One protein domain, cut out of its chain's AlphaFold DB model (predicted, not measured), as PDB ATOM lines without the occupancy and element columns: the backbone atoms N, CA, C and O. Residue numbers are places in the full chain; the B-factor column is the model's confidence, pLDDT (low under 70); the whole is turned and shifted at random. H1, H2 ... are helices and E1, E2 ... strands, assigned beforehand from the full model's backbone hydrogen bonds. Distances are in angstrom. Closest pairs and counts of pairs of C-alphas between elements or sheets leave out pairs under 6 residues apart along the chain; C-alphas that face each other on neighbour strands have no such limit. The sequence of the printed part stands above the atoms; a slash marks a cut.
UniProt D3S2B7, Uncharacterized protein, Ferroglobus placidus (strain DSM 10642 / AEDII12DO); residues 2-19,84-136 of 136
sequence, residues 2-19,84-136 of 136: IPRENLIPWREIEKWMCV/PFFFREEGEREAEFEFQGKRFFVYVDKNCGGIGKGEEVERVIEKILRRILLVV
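This is residues 2 to 19 and 84 to 136 of the 136 residues of an uncharacterized protein of Ferroglobus placidus (strain DSM 10642 / AEDII12DO) (UniProt D3S2B7). One long strand, E4, runs through the middle of a small, strongly twisted sheet, with the shorter strands E3 and E1 following one another along one side of it and E2 along the other. A single helix, H1, packs on this sheet near E2 and E3, and its last turns lead into the end of the chain. The printed part has 71 residues, with four named strands and one named helix; along the chain E1 comes first, then E2, then the hairpin of E3 and E4, and H1 last, and in the branched sheet E1, E2 and E3 are each an antiparallel neighbour of E4. The class is mixed, helices and strands, with 32 residues in named elements, under half of those printed. The whole is compact, with a radius of gyration of the C-alphas of 11.7 A and spans of 31 by 24 by 18 A.

E1 is residues 7 to 9, 6.9 A from first to last C-alpha, and begins at C-alpha 7 (212.774, 252.290, 246.089). After the cut, E2 is residues 85 to 88, 10.1 A long. E3 is residues 96 to 99, 10.0 A long. E4 is residues 102 to 109, 22.5 A long, and begins at C-alpha 102 (203.754, 235.059, 236.855). H1 is residues 121 to 133, 18.1 A long, and ends at C-alpha 133 (203.867, 240.971, 228.415).

E4 has three antiparallel neighbours in staggered pairing. E1, beside residues 107 to 109, and E3, beside residues 102 to 105, lie on one side of E4; E2, beside residues 104 to 108, lies on the other side. E1 and E4 stand at 133 degrees between their directions, with N 108 and O 8 within hydrogen-bond range at 2.8 A. E2 and E4 stand at 138 degrees, with N 86 and O 107 at 2.8 A. E3 and E4 form a hairpin at 126 degrees, with N 97 and O 104 at 2.8 A. E1 and E3 are only just apart, their closest C-alphas at 8.1 A. H1 is on the sheet at a height of 4.8 A, beside the strands and over none of them. Its closest C-alphas to E3 are those of Phe 99 and Glu 126, 7.2 A apart, and to E2 those of Phe 85 and Ile 125, 7.7 A apart. In H1 every O i to N i+4 pair is within hydrogen-bond range.

The two C-alphas farthest apart, those of Gly 113 and Val 136, are 31.7 A from each other. Residues 20 to 83 are not printed, and C-alphas 19 and 84 are 11.6 A apart across this cut, which lies in the link from E1 to E2. The link from E4 to H1 is long, with 11 residues. The mean pLDDT of the printed part is 93.7; residues 134 to 136, at the chain's end, are under 70.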
ATOM      1  N   ILE A   2     218.521 254.944 239.566       81.56
ATOM      2  CA  ILE A   2     217.781 255.298 240.790       81.56
ATOM      3  C   ILE A   2     218.443 254.634 242.000       81.56
ATOM      4  O   ILE A   2     218.663 253.420 241.953       81.56
ATOM      5  N   PRO A   3     218.782 255.401 243.052       86.06
ATOM      6  CA  PRO A   3     219.357 254.842 244.269       86.06
ATOM      7  C   PRO A   3     218.402 253.852 244.949       86.06
ATOM      8  O   PRO A   3     217.187 254.061 244.954       86.06
ATOM      9  N   ARG A   4     218.933 252.756 245.505       86.38
ATOM     10  CA  ARG A   4     218.107 251.675 246.080       86.38
ATOM     11  C   ARG A   4     217.291 252.153 247.278       86.38
ATOM     12  O   ARG A   4     216.162 251.722 247.439       86.38
ATOM     13  N   GLU A   5     217.826 253.082 248.058       90.38
ATOM     14  CA  GLU A   5     217.186 253.719 249.210       90.38
ATOM     15  C   GLU A   5     215.937 254.546 248.855       90.38
ATOM     16  O   GLU A   5     215.162 254.923 249.738       90.38
ATOM     17  N   ASN A   6     215.734 254.839 247.568       94.69
ATOM     18  CA  ASN A   6     214.555 255.536 247.067       94.69
ATOM     19  C   ASN A   6     213.458 254.591 246.579       94.69
ATOM     20  O   ASN A   6     212.373 255.057 246.242       94.69
ATOM     21  N   LEU A   7     213.730 253.288 246.533       97.12
ATOM     22  CA  LEU A   7     212.774 252.290 246.089       97.12
ATOM     23  C   LEU A   7     212.036 251.709 247.289       97.12
ATOM     24  O   LEU A   7     212.659 251.130 248.172       97.12
ATOM     25  N   ILE A   8     210.716 251.850 247.276       98.06
ATOM     26  CA  ILE A   8     209.804 251.233 248.241       98.06
ATOM     27  C   ILE A   8     208.964 250.155 247.546       98.06
ATOM     28  O   ILE A   8     208.690 250.287 246.347       98.06
ATOM     29  N   PRO A   9     208.558 249.081 248.237       98.44
ATOM     30  CA  PRO A   9     207.552 248.151 247.750       98.44
ATOM     31  C   PRO A   9     206.282 248.853 247.272       98.44
ATOM     32  O   PRO A   9     205.819 249.819 247.876       98.44
ATOM     33  N   TRP A  10     205.672 248.340 246.203       98.50
ATOM     34  CA  TRP A  10     204.448 248.930 245.657       98.50
ATOM     35  C   TRP A  10     203.292 249.002 246.664       98.50
ATOM     36  O   TRP A  10     202.493 249.929 246.588       98.50
ATOM     37  N   ARG A  11     203.234 248.063 247.621       97.94
ATOM     38  CA  ARG A  11     202.202 248.007 248.670       97.94
ATOM     39  C   ARG A  11     202.262 249.166 249.665       97.94
ATOM     40  O   ARG A  11     201.336 249.325 250.450       97.94
ATOM     41  N   GLU A  12     203.330 249.962 249.656       98.31
ATOM     42  CA  GLU A  12     203.434 251.156 250.502       98.31
ATOM     43  C   GLU A  12     202.648 252.358 249.957       98.31
ATOM     44  O   GLU A  12     202.535 253.378 250.637       98.31
ATOM     45  N   ILE A  13     202.107 252.270 248.738       98.25
ATOM     46  CA  ILE A  13     201.301 253.339 248.146       98.25
ATOM     47  C   ILE A  13     199.939 252.807 247.705       98.25
ATOM     48  O   ILE A  13     199.829 251.687 247.230       98.25
ATOM     49  N   GLU A  14     198.901 253.633 247.820       98.25
ATOM     50  CA  GLU A  14     197.542 253.238 247.416       98.25
ATOM     51  C   GLU A  14     197.233 253.642 245.970       98.25
ATOM     52  O   GLU A  14     196.612 252.905 245.213       98.25
ATOM     53  N   LYS A  15     197.669 254.839 245.560       98.62
ATOM     54  CA  LYS A  15     197.280 255.451 244.280       98.62
ATOM     55  C   LYS A  15     198.462 256.031 243.540       98.62
ATOM     56  O   LYS A  15     199.398 256.548 244.159       98.62
ATOM     57  N   TRP A  16     198.387 256.027 242.213       98.56
ATOM     58  CA  TRP A  16     199.366 256.724 241.391       98.56
ATOM     59  C   TRP A  16     198.815 257.257 240.062       98.56
ATOM     60  O   TRP A  16     198.041 256.608 239.359       98.56
ATOM     61  N   MET A  17     199.296 258.443 239.678       97.81
ATOM     62  CA  MET A  17     199.166 258.983 238.326       97.81
ATOM     63  C   MET A  17     200.315 259.938 238.015       97.81
ATOM     64  O   MET A  17     200.694 260.776 238.831       97.81
ATOM     65  N   CYS A  18     200.839 259.875 236.789       96.00
ATOM     66  CA  CYS A  18     201.811 260.854 236.315       96.00
ATOM     67  C   CYS A  18     201.184 262.259 236.253       96.00
ATOM     68  O   CYS A  18     200.277 262.513 235.469       96.00
ATOM     69  N   VAL A  19     201.721 263.198 237.035       96.50
ATOM     70  CA  VAL A  19     201.269 264.604 237.074       96.50
ATOM     71  C   VAL A  19     202.048 265.520 236.123       96.50
ATOM     72  O   VAL A  19     201.989 266.741 236.233       96.50
ATOM     73  N   PRO A  84     206.958 255.587 237.770       97.62
ATOM     74  CA  PRO A  84     208.037 255.278 238.719       97.62
ATOM     75  C   PRO A  84     208.180 253.800 239.117       97.62
ATOM     76  O   PRO A  84     208.807 253.518 240.133       97.62
ATOM     77  N   PHE A  85     207.595 252.869 238.368       97.69
ATOM     78  CA  PHE A  85     207.572 251.444 238.699       97.69
ATOM     79  C   PHE A  85     208.786 250.690 238.141       97.69
ATOM     80  O   PHE A  85     209.138 250.808 236.963       97.69
ATOM     81  N   PHE A  86     209.385 249.853 238.985       95.50
ATOM     82  CA  PHE A  86     210.521 248.988 238.681       95.50
ATOM     83  C   PHE A  86     210.135 247.541 238.931       95.50
ATOM     84  O   PHE A  86     209.738 247.184 240.032       95.50
ATOM     85  N   PHE A  87     210.296 246.713 237.907       95.19
ATOM     86  CA  PHE A  87     209.903 245.312 237.923       95.19
ATOM     87  C   PHE A  87     211.155 244.446 237.997       95.19
ATOM     88  O   PHE A  87     212.085 244.647 237.214       95.19
ATOM     89  N   ARG A  88     211.179 243.502 238.937       94.25
ATOM     90  CA  ARG A  88     212.267 242.538 239.129       94.25
ATOM     91  C   ARG A  88     211.719 241.115 239.183       94.25
ATOM     92  O   ARG A  88     210.539 240.913 239.465       94.25
ATOM     93  N   GLU A  89     212.594 240.151 238.920       92.69
ATOM     94  CA  GLU A  89     212.293 238.715 239.021       92.69
ATOM     95  C   GLU A  89     212.384 238.204 240.463       92.69
ATOM     96  O   GLU A  89     211.726 237.230 240.816       92.69
ATOM     97  N   GLU A  90     213.144 238.904 241.309       94.31
ATOM     98  CA  GLU A  90     213.370 238.579 242.717       94.31
ATOM     99  C   GLU A  90     213.299 239.847 243.585       94.31
ATOM    100  O   GLU A  90     213.616 240.956 243.130       94.31
ATOM    101  N   GLY A  91     212.897 239.687 244.846       95.44
ATOM    102  CA  GLY A  91     212.743 240.782 245.800       95.44
ATOM    103  C   GLY A  91     212.130 240.331 247.126       95.44
ATOM    104  O   GLY A  91     212.044 239.141 247.419       95.44
ATOM    105  N   GLU A  92     211.717 241.305 247.931       95.75
ATOM    106  CA  GLU A  92     211.075 241.071 249.228       95.75
ATOM    107  C   GLU A  92     209.565 240.835 249.101       95.75
ATOM    108  O   GLU A  92     208.938 241.208 248.106       95.75
ATOM    109  N   ARG A  93     208.967 240.210 250.119       97.00
ATOM    110  CA  ARG A  93     207.565 239.763 250.105       97.00
ATOM    111  C   ARG A  93     206.578 240.917 249.914       97.00
ATOM    112  O   ARG A  93     205.516 240.756 249.311       97.00
ATOM    113  N   GLU A  94     206.915 242.085 250.433       97.38
ATOM    114  CA  GLU A  94     206.122 243.305 250.365       97.38
ATOM    115  C   GLU A  94     206.063 243.850 248.933       97.38
ATOM    116  O   GLU A  94     205.072 244.472 248.552       97.38
ATOM    117  N   ALA A  95     207.089 243.579 248.119       98.06
ATOM    118  CA  ALA A  95     207.143 243.969 246.715       98.06
ATOM    119  C   ALA A  95     206.480 242.936 245.787       98.06
ATOM    120  O   ALA A  95     206.317 243.203 244.596       98.06
ATOM    121  N   GLU A  96     206.087 241.765 246.293       98.25
ATOM    122  CA  GLU A  96     205.518 240.686 245.488       98.25
ATOM    123  C   GLU A  96     204.191 241.100 244.827       98.25
ATOM    124  O   GLU A  96     203.269 241.611 245.476       98.25
ATOM    125  N   PHE A  97     204.096 240.863 243.521       97.88
ATOM    126  CA  PHE A  97     202.929 241.119 242.684       97.88
ATOM    127  C   PHE A  97     202.715 239.935 241.738       97.88
ATOM    128  O   PHE A  97     203.570 239.637 240.900       97.88
ATOM    129  N   GLU A  98     201.576 239.258 241.853       96.31
ATOM    130  CA  GLU A  98     201.205 238.180 240.938       96.31
ATOM    131  C   GLU A  98     200.361 238.732 239.789       96.31
ATOM    132  O   GLU A  98     199.397 239.466 239.995       96.31
ATOM    133  N   PHE A  99     200.715 238.371 238.559       95.81
ATOM    134  CA  PHE A  99     199.969 238.758 237.374       95.81
ATOM    135  C   PHE A  99     199.999 237.640 236.333       95.81
ATOM    136  O   PHE A  99     201.067 237.246 235.866       95.81
ATOM    137  N   GLN A 100     198.819 237.136 235.950       93.44
ATOM    138  CA  GLN A 100     198.657 236.067 234.950       93.44
ATOM    139  C   GLN A 100     199.522 234.821 235.237       93.44
ATOM    140  O   GLN A 100     200.161 234.277 234.339       93.44
ATOM    141  N   GLY A 101     199.573 234.390 236.502       92.19
ATOM    142  CA  GLY A 101     200.354 233.224 236.935       92.19
ATOM    143  C   GLY A 101     201.873 233.436 236.942       92.19
ATOM    144  O   GLY A 101     202.620 232.485 237.157       92.19
ATOM    145  N   LYS A 102     202.349 234.667 236.704       93.62
ATOM    146  CA  LYS A 102     203.754 235.059 236.855       93.62
ATOM    147  C   LYS A 102     203.918 235.938 238.085       93.62
ATOM    148  O   LYS A 102     203.079 236.793 238.365       93.62
ATOM    149  N   ARG A 103     205.033 235.752 238.785       95.38
ATOM    150  CA  ARG A 103     205.404 236.556 239.947       95.38
ATOM    151  C   ARG A 103     206.399 237.638 239.549       95.38
ATOM    152  O   ARG A 103     207.390 237.355 238.882       95.38
ATOM    153  N   PHE A 104     206.134 238.855 240.000       97.12
ATOM    154  CA  PHE A 104     206.993 240.023 239.855       97.12
ATOM    155  C   PHE A 104     207.279 240.619 241.229       97.12
ATOM    156  O   PHE A 104     206.485 240.475 242.154       97.12
ATOM    157  N   PHE A 105     208.382 241.346 241.338       97.81
ATOM    158  CA  PHE A 105     208.684 242.174 242.498       97.81
ATOM    159  C   PHE A 105     208.708 243.629 242.049       97.81
ATOM    160  O   PHE A 105     209.581 244.037 241.276       97.81
ATOM    161  N   VAL A 106     207.692 244.385 242.465       98.25
ATOM    162  CA  VAL A 106     207.429 245.743 241.993       98.25
ATOM    163  C   VAL A 106     207.819 246.754 243.058       98.25
ATOM    164  O   VAL A 106     207.315 246.745 244.181       98.25
ATOM    165  N   TYR A 107     208.708 247.652 242.660       98.31
ATOM    166  CA  TYR A 107     209.201 248.753 243.469       98.31
ATOM    167  C   TYR A 107     208.791 250.086 242.859       98.31
ATOM    168  O   TYR A 107     208.635 250.201 241.643       98.31
ATOM    169  N   VAL A 108     208.674 251.108 243.694       98.25
ATOM    170  CA  VAL A 108     208.269 252.458 243.319       98.25
ATOM    171  C   VAL A 108     209.339 253.439 243.775       98.25
ATOM    172  O   VAL A 108     209.792 253.380 244.914       98.25
ATOM    173  N   ASP A 109     209.742 254.360 242.903       98.00
ATOM    174  CA  ASP A 109     210.539 255.516 243.323       98.00
ATOM    175  C   ASP A 109     209.689 256.468 244.180       98.00
ATOM    176  O   ASP A 109     208.806 257.167 243.667       98.00
ATOM    177  N   LYS A 110     209.989 256.517 245.482       97.50
ATOM    178  CA  LYS A 110     209.258 257.298 246.490       97.50
ATOM    179  C   LYS A 110     209.305 258.812 246.265       97.50
ATOM    180  O   LYS A 110     208.510 259.542 246.847       97.50
ATOM    181  N   ASN A 111     210.209 259.294 245.411       96.81
ATOM    182  CA  ASN A 111     210.317 260.716 245.074       96.81
ATOM    183  C   ASN A 111     209.332 261.149 243.978       96.81
ATOM    184  O   ASN A 111     209.246 262.331 243.637       96.81
ATOM    185  N   CYS A 112     208.584 260.211 243.393       97.81
ATOM    186  CA  CYS A 112     207.614 260.541 242.367       97.81
ATOM    187  C   CYS A 112     206.458 261.373 242.947       97.81
ATOM    188  O   CYS A 112     205.605 260.863 243.669       97.81
ATOM    189  N   GLY A 113     206.336 262.631 242.515       97.31
ATOM    190  CA  GLY A 113     205.220 263.509 242.908       97.31
ATOM    191  C   GLY A 113     203.826 263.073 242.420       97.31
ATOM    192  O   GLY A 113     202.850 263.779 242.661       97.31
ATOM    193  N   GLY A 114     203.729 261.951 241.700       97.94
ATOM    194  CA  GLY A 114     202.467 261.328 241.291       97.94
ATOM    195  C   GLY A 114     201.876 260.352 242.315       97.94
ATOM    196  O   GLY A 114     200.748 259.896 242.129       97.94
ATOM    197  N   ILE A 115     202.619 260.019 243.375       98.44
ATOM    198  CA  ILE A 115     202.152 259.140 244.455       98.44
ATOM    199  C   ILE A 115     200.952 259.778 245.174       98.44
ATOM    200  O   ILE A 115     200.916 260.986 245.418       98.44
ATOM    201  N   GLY A 116     199.943 258.961 245.485       98.25
ATOM    202  CA  GLY A 116     198.700 259.386 246.134       98.25
ATOM    203  C   GLY A 116     197.724 260.122 245.208       98.25
ATOM    204  O   GLY A 116     196.777 260.749 245.683       98.25
ATOM    205  N   LYS A 117     197.951 260.103 243.888       98.25
ATOM    206  CA  LYS A 117     197.089 260.745 242.878       98.25
ATOM    207  C   LYS A 117     196.480 259.703 241.949       98.25
ATOM    208  O   LYS A 117     197.072 258.661 241.742       98.25
ATOM    209  N   GLY A 118     195.342 260.011 241.331       97.38
ATOM    210  CA  GLY A 118     194.764 259.176 240.275       97.38
ATOM    211  C   GLY A 118     194.131 257.873 240.760       97.38
ATOM    212  O   GLY A 118     193.316 257.895 241.680       97.38
ATOM    213  N   GLU A 119     194.441 256.774 240.073       97.50
ATOM    214  CA  GLU A 119     193.804 255.466 240.263       97.50
ATOM    215  C   GLU A 119     194.608 254.544 241.192       97.50
ATOM    216  O   GLU A 119     195.768 254.825 241.498       97.50
ATOM    217  N   GLU A 120     193.977 253.449 241.621       98.50
ATOM    218  CA  GLU A 120     194.591 252.410 242.462       98.50
ATOM    219  C   GLU A 120     195.875 251.863 241.828       98.50
ATOM    220  O   GLU A 120     195.900 251.526 240.636       98.50
ATOM    221  N   VAL A 121     196.940 251.767 242.625       98.31
ATOM    222  CA  VAL A 121     198.279 251.411 242.146       98.31
ATOM    223  C   VAL A 121     198.303 250.030 241.492       98.31
ATOM    224  O   VAL A 121     198.961 249.854 240.468       98.31
ATOM    225  N   GLU A 122     197.527 249.072 241.998       98.12
ATOM    226  CA  GLU A 122     197.427 247.726 241.442       98.12
ATOM    227  C   GLU A 122     196.946 247.776 239.995       98.12
ATOM    228  O   GLU A 122     197.535 247.144 239.119       98.12
ATOM    229  N   ARG A 123     195.931 248.601 239.704       97.88
ATOM    230  CA  ARG A 123     195.400 248.764 238.342       97.88
ATOM    231  C   ARG A 123     196.435 249.378 237.409       97.88
ATOM    232  O   ARG A 123     196.521 248.982 236.244       97.88
ATOM    233  N   VAL A 124     197.234 250.322 237.905       97.75
ATOM    234  CA  VAL A 124     198.345 250.905 237.143       97.75
ATOM    235  C   VAL A 124     199.388 249.837 236.821       97.75
ATOM    236  O   VAL A 124     199.784 249.700 235.661       97.75
ATOM    237  N   ILE A 125     199.812 249.070 237.826       97.81
ATOM    238  CA  ILE A 125     200.807 248.003 237.685       97.81
ATOM    239  C   ILE A 125     200.318 246.959 236.680       97.81
ATOM    240  O   ILE A 125     201.053 246.623 235.752       97.81
ATOM    241  N   GLU A 126     199.064 246.515 236.779       96.94
ATOM    242  CA  GLU A 126     198.465 245.600 235.808       96.94
ATOM    243  C   GLU A 126     198.468 246.173 234.387       96.94
ATOM    244  O   GLU A 126     198.837 245.477 233.441       96.94
ATOM    245  N   LYS A 127     198.069 247.440 234.201       95.94
ATOM    246  CA  LYS A 127     198.084 248.098 232.882       95.94
ATOM    247  C   LYS A 127     199.491 248.127 232.290       95.94
ATOM    248  O   LYS A 127     199.652 247.887 231.091       95.94
ATOM    249  N   ILE A 128     200.501 248.399 233.115       95.25
ATOM    250  CA  ILE A 128     201.906 248.381 232.703       95.25
ATOM    251  C   ILE A 128     202.335 246.954 232.335       95.25
ATOM    252  O   ILE A 128     202.880 246.750 231.251       95.25
ATOM    253  N   LEU A 129     202.054 245.959 233.179       94.31
ATOM    254  CA  LEU A 129     202.415 244.559 232.933       94.31
ATOM    255  C   LEU A 129     201.750 244.000 231.673       94.31
ATOM    256  O   LEU A 129     202.431 243.353 230.882       94.31
ATOM    257  N   ARG A 130     200.474 244.321 231.416       93.69
ATOM    258  CA  ARG A 130     199.790 243.971 230.158       93.69
ATOM    259  C   ARG A 130     200.572 244.482 228.953       93.69
ATOM    260  O   ARG A 130     200.831 243.721 228.032       93.69
ATOM    261  N   ARG A 131     201.014 245.741 228.967       87.69
ATOM    262  CA  ARG A 131     201.797 246.313 227.859       87.69
ATOM    263  C   ARG A 131     203.178 245.680 227.702       87.69
ATOM    264  O   ARG A 131     203.678 245.614 226.589       87.69
ATOM    265  N   ILE A 132     203.801 245.237 228.793       81.88
ATOM    266  CA  ILE A 132     205.120 244.589 228.754       81.88
ATOM    267  C   ILE A 132     205.013 243.155 228.227       81.88
ATOM    268  O   ILE A 132     205.849 242.742 227.430       81.88
ATOM    269  N   LEU A 133     204.009 242.403 228.683       78.62
ATOM    270  CA  LEU A 133     203.867 240.971 228.415       78.62
ATOM    271  C   LEU A 133     203.139 240.655 227.104       78.62
ATOM    272  O   LEU A 133     203.298 239.552 226.603       78.62
ATOM    273  N   LEU A 134     202.390 241.599 226.525       59.66
ATOM    274  CA  LEU A 134     201.786 241.450 225.191       59.66
ATOM    275  C   LEU A 134     202.808 241.519 224.037       59.66
ATOM    276  O   LEU A 134     202.417 241.419 222.879       59.66
ATOM    277  N   VAL A 135     204.096 241.718 224.335       48.28
ATOM    278  CA  VAL A 135     205.190 241.832 223.350       48.28
ATOM    279  C   VAL A 135     206.100 240.587 223.377       48.28
ATOM    280  O   VAL A 135     207.251 240.653 222.957       48.28
ATOM    281  N   VAL A 136     205.606 239.454 223.892       41.12
ATOM    282  CA  VAL A 136     206.299 238.151 223.862       41.12
ATOM    283  C   VAL A 136     205.456 237.138 223.109       41.12
ATOM    284  O   VAL A 136     204.247 237.058 223.419       41.12
TER     285      VAL A 136